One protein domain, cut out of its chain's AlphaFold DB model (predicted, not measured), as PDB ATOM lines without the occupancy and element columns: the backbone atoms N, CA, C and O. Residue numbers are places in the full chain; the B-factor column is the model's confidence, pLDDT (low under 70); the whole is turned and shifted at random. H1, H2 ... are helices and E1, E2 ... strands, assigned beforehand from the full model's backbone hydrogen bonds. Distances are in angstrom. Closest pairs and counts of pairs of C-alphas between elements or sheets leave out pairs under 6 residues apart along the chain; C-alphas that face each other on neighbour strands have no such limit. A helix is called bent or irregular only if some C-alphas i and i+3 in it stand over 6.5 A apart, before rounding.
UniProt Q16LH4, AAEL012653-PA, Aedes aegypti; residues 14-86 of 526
ATOM      1  N   ALA A  14       4.985 -96.345  52.886       81.25
ATOM      2  CA  ALA A  14       6.215 -97.121  52.728       81.25
ATOM      3  C   ALA A  14       6.277 -97.868  51.385       81.25
ATOM      4  O   ALA A  14       7.362 -98.014  50.823       81.25
ATOM      5  N   ASP A  15       5.135 -98.290  50.832       73.56
ATOM      6  CA  ASP A  15       5.072 -98.900  49.492       73.56
ATOM      7  C   ASP A  15       5.300 -97.859  48.394       73.56
ATOM      8  O   ASP A  15       5.763 -98.172  47.299       73.56
ATOM      9  N   PHE A  16       5.013 -96.601  48.719       66.88
ATOM     10  CA  PHE A  16       5.351 -95.429  47.927       66.88
ATOM     11  C   PHE A  16       6.818 -95.030  48.009       66.88
ATOM     12  O   PHE A  16       7.189 -94.040  47.376       66.88
ATOM     13  N   LYS A  17       7.663 -95.780  48.737       55.19
ATOM     14  CA  LYS A  17       9.111 -95.680  48.574       55.19
ATOM     15  C   LYS A  17       9.345 -95.819  47.092       55.19
ATOM     16  O   LYS A  17       9.122 -96.906  46.563       55.19
ATOM     17  N   THR A  18       9.667 -94.689  46.466       51.59
ATOM     18  CA  THR A  18       9.725 -94.503  45.030       51.59
ATOM     19  C   THR A  18      10.283 -95.785  44.453       51.59
ATOM     20  O   THR A  18      11.494 -96.015  44.461       51.59
ATOM     21  N   ARG A  19       9.404 -96.629  43.901       51.22
ATOM     22  CA  ARG A  19       9.778 -97.292  42.671       51.22
ATOM     23  C   ARG A  19       9.874 -96.110  41.733       51.22
ATOM     24  O   ARG A  19       8.925 -95.756  41.059       51.22
ATOM     25  N   GLU A  20      10.986 -95.391  41.854       60.84
ATOM     26  CA  GLU A  20      11.535 -94.578  40.811       60.84
ATOM     27  C   GLU A  20      11.436 -95.511  39.627       60.84
ATOM     28  O   GLU A  20      11.857 -96.669  39.727       60.84
ATOM     29  N   TYR A  21      10.691 -95.093  38.607       65.44
ATOM     30  CA  TYR A  21      10.683 -95.825  37.359       65.44
ATOM     31  C   TYR A  21      12.139 -96.113  37.056       65.44
ATOM     32  O   TYR A  21      12.911 -95.181  36.835       65.44
ATOM     33  N   VAL A  22      12.539 -97.381  37.206       74.56
ATOM     34  CA  VAL A  22      13.928 -97.768  37.020       74.56
ATOM     35  C   VAL A  22      14.069 -97.756  35.520       74.56
ATOM     36  O   VAL A  22      13.845 -98.768  34.858       74.56
ATOM     37  N   GLY A  23      14.311 -96.554  34.993       76.00
ATOM     38  CA  GLY A  23      14.485 -96.304  33.583       76.00
ATOM     39  C   GLY A  23      15.503 -97.310  33.106       76.00
ATOM     40  O   GLY A  23      16.650 -97.287  33.560       76.00
ATOM     41  N   GLN A  24      15.076 -98.247  32.259       82.69
ATOM     42  CA  GLN A  24      16.040 -99.157  31.670       82.69
ATOM     43  C   GLN A  24      17.024 -98.292  30.888       82.69
ATOM     44  O   GLN A  24      16.580 -97.444  30.120       82.69
ATOM     45  N   PRO A  25      18.340 -98.449  31.067       86.62
ATOM     46  CA  PRO A  25      19.283 -97.719  30.243       86.62
ATOM     47  C   PRO A  25      19.054 -98.081  28.773       86.62
ATOM     48  O   PRO A  25      18.653 -99.204  28.448       86.62
ATOM     49  N   CYS A  26      19.318 -97.133  27.875       87.81
ATOM     50  CA  CYS A  26      19.239 -97.390  26.444       87.81
ATOM     51  C   CYS A  26      20.130 -98.579  26.062       87.81
ATOM     52  O   CYS A  26      21.349 -98.533  26.221       87.81
ATOM     53  N   SER A  27      19.510 -99.639  25.544       86.06
ATOM     54  CA  SER A  27      20.209-100.767  24.927       86.06
ATOM     55  C   SER A  27      20.381-100.493  23.438       86.06
ATOM     56  O   SER A  27      19.462 -99.990  22.797       86.06
ATOM     57  N   SER A  28      21.507-100.903  22.850       81.31
ATOM     58  CA  SER A  28      21.749-100.812  21.400       81.31
ATOM     59  C   SER A  28      20.727-101.582  20.552       81.31
ATOM     60  O   SER A  28      20.663-101.381  19.344       81.31
ATOM     61  N   SER A  29      19.945-102.472  21.168       86.50
ATOM     62  CA  SER A  29      18.902-103.268  20.516       86.50
ATOM     63  C   SER A  29      17.513-102.618  20.524       86.50
ATOM     64  O   SER A  29      16.597-103.155  19.912       86.50
ATOM     65  N   LYS A  30      17.329-101.505  21.243       88.81
ATOM     66  CA  LYS A  30      16.025-100.869  21.460       88.81
ATOM     67  C   LYS A  30      16.074 -99.442  20.936       88.81
ATOM     68  O   LYS A  30      16.997 -98.710  21.262       88.81
ATOM     69  N   LEU A  31      15.079 -99.042  20.145       91.62
ATOM     70  CA  LEU A  31      14.983 -97.675  19.608       91.62
ATOM     71  C   LEU A  31      14.271 -96.714  20.564       91.62
ATOM     72  O   LEU A  31      14.492 -95.506  20.498       91.62
ATOM     73  N   THR A  32      13.421 -97.228  21.452       95.25
ATOM     74  CA  THR A  32      12.691 -96.434  22.443       95.25
ATOM     75  C   THR A  32      12.582 -97.179  23.764       95.25
ATOM     76  O   THR A  32      12.450 -98.403  23.793       95.25
ATOM     77  N   ILE A  33      12.614 -96.429  24.859       93.94
ATOM     78  CA  ILE A  33      12.410 -96.918  26.227       93.94
ATOM     79  C   ILE A  33      11.504 -95.946  26.981       93.94
ATOM     80  O   ILE A  33      11.443 -94.758  26.650       93.94
ATOM     81  N   CYS A  34      10.816 -96.431  28.004       93.69
ATOM     82  CA  CYS A  34      10.157 -95.545  28.947       93.69
ATOM     83  C   CYS A  34      11.194 -95.071  29.957       93.69
ATOM     84  O   CYS A  34      12.027 -95.847  30.427       93.69
ATOM     85  N   ARG A  35      11.193 -93.769  30.234       90.62
ATOM     86  CA  ARG A  35      12.088 -93.144  31.214       90.62
ATOM     87  C   ARG A  35      11.355 -92.833  32.512       90.62
ATOM     88  O   ARG A  35      11.923 -92.938  33.590       90.62
ATOM     89  N   SER A  36      10.089 -92.474  32.369       88.56
ATOM     90  CA  SER A  36       9.074 -92.426  33.412       88.56
ATOM     91  C   SER A  36       7.760 -92.903  32.797       88.56
ATOM     92  O   SER A  36       7.660 -93.103  31.583       88.56
ATOM     93  N   CYS A  37       6.720 -93.007  33.614       90.06
ATOM     94  CA  CYS A  37       5.396 -93.393  33.145       90.06
ATOM     95  C   CYS A  37       4.708 -92.399  32.220       90.06
ATOM     96  O   CYS A  37       3.703 -92.750  31.623       90.06
ATOM     97  N   ASP A  38       5.237 -91.188  32.072       91.94
ATOM     98  CA  ASP A  38       4.720 -90.165  31.165       91.94
ATOM     99  C   ASP A  38       5.763 -89.697  30.144       91.94
ATOM    100  O   ASP A  38       5.494 -88.780  29.370       91.94
ATOM    101  N   THR A  39       6.964 -90.285  30.136       92.38
ATOM    102  CA  THR A  39       8.085 -89.818  29.316       92.38
ATOM    103  C   THR A  39       8.729 -90.980  28.578       92.38
ATOM    104  O   THR A  39       9.266 -91.912  29.178       92.38
ATOM    105  N   ILE A  40       8.730 -90.876  27.252       94.75
ATOM    106  CA  ILE A  40       9.406 -91.801  26.348       94.75
ATOM    107  C   ILE A  40      10.767 -91.219  25.952       94.75
ATOM    108  O   ILE A  40      10.874 -90.034  25.628       94.75
ATOM    109  N   ALA A  41      11.810 -92.041  25.967       94.19
ATOM    110  CA  ALA A  41      13.134 -91.687  25.471       94.19
ATOM    111  C   ALA A  41      13.457 -92.460  24.191       94.19
ATOM    112  O   ALA A  41      13.084 -93.625  24.037       94.19
ATOM    113  N   VAL A  42      14.139 -91.790  23.263       93.88
ATOM    114  CA  VAL A  42      14.633 -92.377  22.017       93.88
ATOM    115  C   VAL A  42      16.090 -92.771  22.214       93.88
ATOM    116  O   VAL A  42      16.928 -91.943  22.560       93.88
ATOM    117  N   CYS A  43      16.391 -94.038  21.970       91.06
ATOM    118  CA  CYS A  43      17.721 -94.600  22.112       91.06
ATOM    119  C   CYS A  43      18.435 -94.596  20.762       91.06
ATOM    120  O   CYS A  43      18.122 -95.378  19.864       91.06
ATOM    121  N   LEU A  44      19.413 -93.703  20.624       89.00
ATOM    122  CA  LEU A  44      20.311 -93.668  19.477       89.00
ATOM    123  C   LEU A  44      21.557 -94.493  19.824       89.00
ATOM    124  O   LEU A  44      22.284 -94.165  20.759       89.00
ATOM    125  N   GLY A  45      21.779 -95.597  19.107       83.62
ATOM    126  CA  GLY A  45      22.943 -96.459  19.327       83.62
ATOM    127  C   GLY A  45      24.281 -95.736  19.097       83.62
ATOM    128  O   GLY A  45      24.371 -94.792  18.312       83.62
ATOM    129  N   GLY A  46      25.342 -96.206  19.763       81.62
ATOM    130  CA  GLY A  46      26.704 -95.668  19.629       81.62
ATOM    131  C   GLY A  46      27.018 -94.527  20.604       81.62
ATOM    132  O   GLY A  46      26.449 -94.459  21.687       81.62
ATOM    133  N   MET A  47      27.929 -93.619  20.231       75.31
ATOM    134  CA  MET A  47      28.373 -92.501  21.090       75.31
ATOM    135  C   MET A  47      27.265 -91.486  21.430       75.31
ATOM    136  O   MET A  47      27.456 -90.629  22.288       75.31
ATOM    137  N   PHE A  48      26.104 -91.581  20.783       74.31
ATOM    138  CA  PHE A  48      24.960 -90.698  21.011       74.31
ATOM    139  C   PHE A  48      24.060 -91.144  22.168       74.31
ATOM    140  O   PHE A  48      23.089 -90.459  22.469       74.31
ATOM    141  N   SER A  49      24.399 -92.230  22.866       63.72
ATOM    142  CA  SER A  49      23.656 -92.713  24.036       63.72
ATOM    143  C   SER A  49      23.659 -91.747  25.234       63.72
ATOM    144  O   SER A  49      22.939 -91.978  26.199       63.72
ATOM    145  N   GLN A  50      24.453 -90.670  25.188       68.81
ATOM    146  CA  GLN A  50      24.423 -89.572  26.165       68.81
ATOM    147  C   GLN A  50      23.483 -88.422  25.779       68.81
ATOM    148  O   GLN A  50      23.204 -87.563  26.614       68.81
ATOM    149  N   LEU A  51      22.998 -88.371  24.533       76.88
ATOM    150  CA  LEU A  51      22.003 -87.380  24.139       76.88
ATOM    151  C   LEU A  51      20.659 -87.830  24.686       76.88
ATOM    152  O   LEU A  51      20.045 -88.779  24.207       76.88
ATOM    153  N   ASP A  52      20.237 -87.135  25.727       74.44
ATOM    154  CA  ASP A  52      19.066 -87.458  26.515       74.44
ATOM    155  C   ASP A  52      17.771 -87.043  25.799       74.44
ATOM    156  O   ASP A  52      17.050 -86.124  26.198       74.44
ATOM    157  N   LEU A  53      17.512 -87.689  24.659       91.12
ATOM    158  CA  LEU A  53      16.420 -87.357  23.756       91.12
ATOM    159  C   LEU A  53      15.110 -87.951  24.284       91.12
ATOM    160  O   LEU A  53      14.613 -88.980  23.824       91.12
ATOM    161  N   SER A  54      14.567 -87.287  25.297       93.81
ATOM    162  CA  SER A  54      13.311 -87.649  25.940       93.81
ATOM    163  C   SER A  54      12.201 -86.664  25.592       93.81
ATOM    164  O   SER A  54      12.430 -85.473  25.377       93.81
ATOM    165  N   ARG A  55      10.972 -87.172  25.502       94.31
ATOM    166  CA  ARG A  55       9.768 -86.363  25.304       94.31
ATOM    167  C   ARG A  55       8.640 -86.889  26.176       94.31
ATOM    168  O   ARG A  55       8.482 -88.100  26.328       94.31
ATOM    169  N   LYS A  56       7.818 -85.981  26.700       93.94
ATOM    170  CA  LYS A  56       6.567 -86.373  27.350       93.94
ATOM    171  C   LYS A  56       5.613 -86.996  26.340       93.94
ATOM    172  O   LYS A  56       5.554 -86.581  25.178       93.94
ATOM    173  N   CYS A  57       4.868 -87.986  26.799       94.69
ATOM    174  CA  CYS A  57       3.793 -88.580  26.042       94.69
ATOM    175  C   CYS A  57       2.648 -87.563  25.827       94.69
ATOM    176  O   CYS A  57       2.402 -86.716  26.691       94.69
ATOM    177  N   PRO A  58       1.965 -87.585  24.667       93.19
ATOM    178  CA  PRO A  58       0.848 -86.682  24.385       93.19
ATOM    179  C   PRO A  58      -0.317 -86.869  25.362       93.19
ATOM    180  O   PRO A  58      -0.540 -87.960  25.872       93.19
ATOM    181  N   SER A  59      -1.145 -85.839  25.546       83.06
ATOM    182  CA  SER A  59      -2.288 -85.883  26.476       83.06
ATOM    183  C   SER A  59      -3.348 -86.946  26.149       83.06
ATOM    184  O   SER A  59      -4.046 -87.397  27.051       83.06
ATOM    185  N   LEU A  60      -3.477 -87.357  24.880       86.25
ATOM    186  CA  LEU A  60      -4.383 -88.436  24.450       86.25
ATOM    187  C   LEU A  60      -3.855 -89.837  24.794       86.25
ATOM    188  O   LEU A  60      -4.634 -90.782  24.904       86.25
ATOM    189  N   THR A  61      -2.540 -89.973  24.947       92.69
ATOM    190  CA  THR A  61      -1.856 -91.224  25.276       92.69
ATOM    191  C   THR A  61      -0.807 -90.959  26.351       92.69
ATOM    192  O   THR A  61       0.384 -91.083  26.082       92.69
ATOM    193  N   PRO A  62      -1.218 -90.536  27.561       89.44
ATOM    194  CA  PRO A  62      -0.308 -89.935  28.532       89.44
ATOM    195  C   PRO A  62       0.633 -90.943  29.199       89.44
ATOM    196  O   PRO A  62       1.512 -90.524  29.945       89.44
ATOM    197  N   TYR A  63       0.465 -92.242  28.939       92.69
ATOM    198  CA  TYR A  63       1.231 -93.297  29.588       92.69
ATOM    199  C   TYR A  63       2.295 -93.855  28.655       92.69
ATOM    200  O   TYR A  63       1.990 -94.256  27.537       92.69
ATOM    201  N   CYS A  64       3.540 -93.912  29.105       94.31
ATOM    202  CA  CYS A  64       4.579 -94.663  28.428       94.31
ATOM    203  C   CYS A  64       4.463 -96.134  28.827       94.31
ATOM    204  O   CYS A  64       4.617 -96.464  29.999       94.31
ATOM    205  N   ASN A  65       4.204 -96.996  27.848       94.50
ATOM    206  CA  ASN A  65       4.090 -98.433  28.035       94.50
ATOM    207  C   ASN A  65       5.311 -99.127  27.444       94.50
ATOM    208  O   ASN A  65       5.673 -98.899  26.284       94.50
ATOM    209  N   GLN A  66       5.932 -99.984  28.243       93.50
ATOM    210  CA  GLN A  66       7.048-100.815  27.834       93.50
ATOM    211  C   GLN A  66       6.496-102.135  27.270       93.50
ATOM    212  O   GLN A  66       5.910-102.940  27.989       93.50
ATOM    213  N   ASN A  67       6.664-102.358  25.968       92.56
ATOM    214  CA  ASN A  67       6.226-103.576  25.288       92.56
ATOM    215  C   ASN A  67       7.154-104.762  25.619       92.56
ATOM    216  O   ASN A  67       8.281-104.577  26.085       92.56
ATOM    217  N   GLU A  68       6.706-105.989  25.339       91.31
ATOM    218  CA  GLU A  68       7.473-107.221  25.608       91.31
ATOM    219  C   GLU A  68       8.792-107.305  24.822       91.31
ATOM    220  O   GLU A  68       9.779-107.849  25.314       91.31
ATOM    221  N   ASP A  69       8.845-106.706  23.629       90.25
ATOM    222  CA  ASP A  69      10.074-106.550  22.835       90.25
ATOM    223  C   ASP A  69      11.050-105.529  23.455       90.25
ATOM    224  O   ASP A  69      12.185-105.348  23.007       90.25
ATOM    225  N   GLY A  70      10.615-104.858  24.521       86.75
ATOM    226  CA  GLY A  70      11.356-103.831  25.210       86.75
ATOM    227  C   GLY A  70      11.414-102.511  24.453       86.75
ATOM    228  O   GLY A  70      12.212-101.662  24.844       86.75
ATOM    229  N   SER A  71      10.595-102.321  23.418       92.38
ATOM    230  CA  SER A  71      10.294-100.999  22.875       92.38
ATOM    231  C   SER A  71       9.336-100.258  23.806       92.38
ATOM    232  O   SER A  71       8.650-100.864  24.631       92.38
ATOM    233  N   ALA A  72       9.301 -98.938  23.698       95.12
ATOM    234  CA  ALA A  72       8.340 -98.112  24.411       95.12
ATOM    235  C   ALA A  72       7.418 -97.384  23.444       95.12
ATOM    236  O   ALA A  72       7.864 -96.875  22.409       95.12
ATOM    237  N   THR A  73       6.144 -97.287  23.805       96.31
ATOM    238  CA  THR A  73       5.132 -96.524  23.072       96.31
ATOM    239  C   THR A  73       4.240 -95.758  24.042       96.31
ATOM    240  O   THR A  73       3.984 -96.194  25.157       96.31
ATOM    241  N   CYS A  74       3.759 -94.588  23.624       96.75
ATOM    242  CA  CYS A  74       2.770 -93.850  24.405       96.75
ATOM    243  C   CYS A  74       1.376 -94.454  24.163       96.75
ATOM    244  O   CYS A  74       0.919 -94.492  23.017       96.75
ATOM    245  N   GLY A  75       0.698 -94.904  25.218       95.12
ATOM    246  CA  GLY A  75      -0.644 -95.483  25.210       95.12
ATOM    247  C   GLY A  75      -1.639 -94.724  26.093       95.12
ATOM    248  O   GLY A  75      -1.282 -93.882  26.916       95.12
ATOM    249  N   SER A  76      -2.928 -94.997  25.896       91.31
ATOM    250  CA  SER A  76      -4.028 -94.394  26.667       91.31
ATOM    251  C   SER A  76      -4.298 -95.090  28.004       91.31
ATOM    252  O   SER A  76      -4.955 -94.511  28.864       91.31
ATOM    253  N   SER A  77      -3.774 -96.302  28.197       88.69
ATOM    254  CA  SER A  77      -3.825 -97.056  29.453       88.69
ATOM    255  C   SER A  77      -2.400 -97.327  29.930       88.69
ATOM    256  O   SER A  77      -1.581 -97.673  29.078       88.69
ATOM    257  N   PRO A  78      -2.102 -97.219  31.234       87.50
ATOM    258  CA  PRO A  78      -0.798 -97.584  31.775       87.50
ATOM    259  C   PRO A  78      -0.574 -99.103  31.721       87.50
ATOM    260  O   PRO A  78      -1.516 -99.875  31.932       87.50
ATOM    261  N   ASP A  79       0.666 -99.518  31.462       88.06
ATOM    262  CA  ASP A  79       1.143-100.894  31.644       88.06
ATOM    263  C   ASP A  79       1.267-101.261  33.137       88.06
ATOM    264  O   ASP A  79       1.080-100.414  34.004       88.06
ATOM    265  N   ASP A  80       1.580-102.511  33.484       81.94
ATOM    266  CA  ASP A  80       1.649-102.926  34.895       81.94
ATOM    267  C   ASP A  80       2.766-102.218  35.690       81.94
ATOM    268  O   ASP A  80       2.629-101.997  36.901       81.94
ATOM    269  N   GLN A  81       3.849-101.803  35.019       78.62
ATOM    270  CA  GLN A  81       4.953-101.047  35.625       78.62
ATOM    271  C   GLN A  81       4.495 -99.636  36.016       78.62
ATOM    272  O   GLN A  81       4.839 -99.145  37.088       78.62
ATOM    273  N   CYS A  82       3.650 -99.017  35.197       77.00
ATOM    274  CA  CYS A  82       3.124 -97.679  35.417       77.00
ATOM    275  C   CYS A  82       1.807 -97.636  36.177       77.00
ATOM    276  O   CYS A  82       1.530 -96.689  36.912       77.00
ATOM    277  N   ARG A  83       1.027 -98.708  36.096       70.56
ATOM    278  CA  ARG A  83      -0.183 -98.916  36.885       70.56
ATOM    279  C   ARG A  83       0.161 -99.078  38.360       70.56
ATOM    280  O   ARG A  83      -0.570 -98.572  39.208       70.56
ATOM    281  N   THR A  84       1.300 -99.703  38.667       59.88
ATOM    282  CA  THR A  84       1.836 -99.771  40.036       59.88
ATOM    283  C   THR A  84       2.500 -98.474  40.498       59.88
ATOM    284  O   THR A  84       2.538 -98.223  41.700       59.88
ATOM    285  N   GLN A  85       2.941 -97.607  39.581       58.41
ATOM    286  CA  GLN A  85       3.474 -96.283  39.927       58.41
ATOM    287  C   GLN A  85       2.427 -95.198  40.133       58.41
ATOM    288  O   GLN A  85       2.772 -94.082  40.506       58.41
ATOM    289  N   GLY A  86       1.147 -95.539  40.000       50.50
ATOM    290  CA  GLY A  86       0.086 -94.565  40.127       50.50
ATOM    291  C   GLY A  86       0.085 -93.664  38.904       50.50
ATOM    292  O   GLY A  86       0.842 -92.704  38.796       50.50
TER     293      GLY A  86
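This is residues 14 to 86 of the 526 residues of the protein "AAEL012653-PA" of Aedes aegypti (UniProt Q16LH4). There is little regular structure: an unnamed stretch, residues 14 to 31, leads into a small sandwich, sheet E1 E2 E3 against the two-stranded E4 E5. The 73 printed residues, 28 in named elements, are mixed in class and run E1 E2 H1 E3 E4 E5 H2, both sheets antiparallel. The whole is compact, radius of gyration of the C-alphas 12.2 A, spanning 38 by 29 by 21 A.

E1, residues 32 to 36, and E2, residues 39 to 42, form a hairpin, N 33 and O 41 within hydrogen-bond range at 3.0 A. H1, residues 47 to 50, is irregular, its end C-alphas 7.1 A apart, and not on the sheet. E3, residues 54 to 56, neighbours E2, N 40 and O 55 at 2.9 A. E4, residues 63 to 66, and E5, residues 72 to 75, form a hairpin, N 75 and O 63 at 2.7 A. The closest C-alphas of E1 and E5, Ile 33 and Ala 72, are 4.6 A apart. H2, residues 80 to 83, and H1 are apart, both too short for O i to N i+4 pairs, with 0 of 1 O i to N i+3 pairs within range in each.

E1, 12.2 A long, begins at C-alpha 32 (12.691, -96.434, 22.443); H2 ends at C-alpha 83 (-0.183, -98.916, 36.885).

The printed part has no cut and no long link. Residues 16 to 21, 49 to 50 and 84 to 86 have pLDDT under 70.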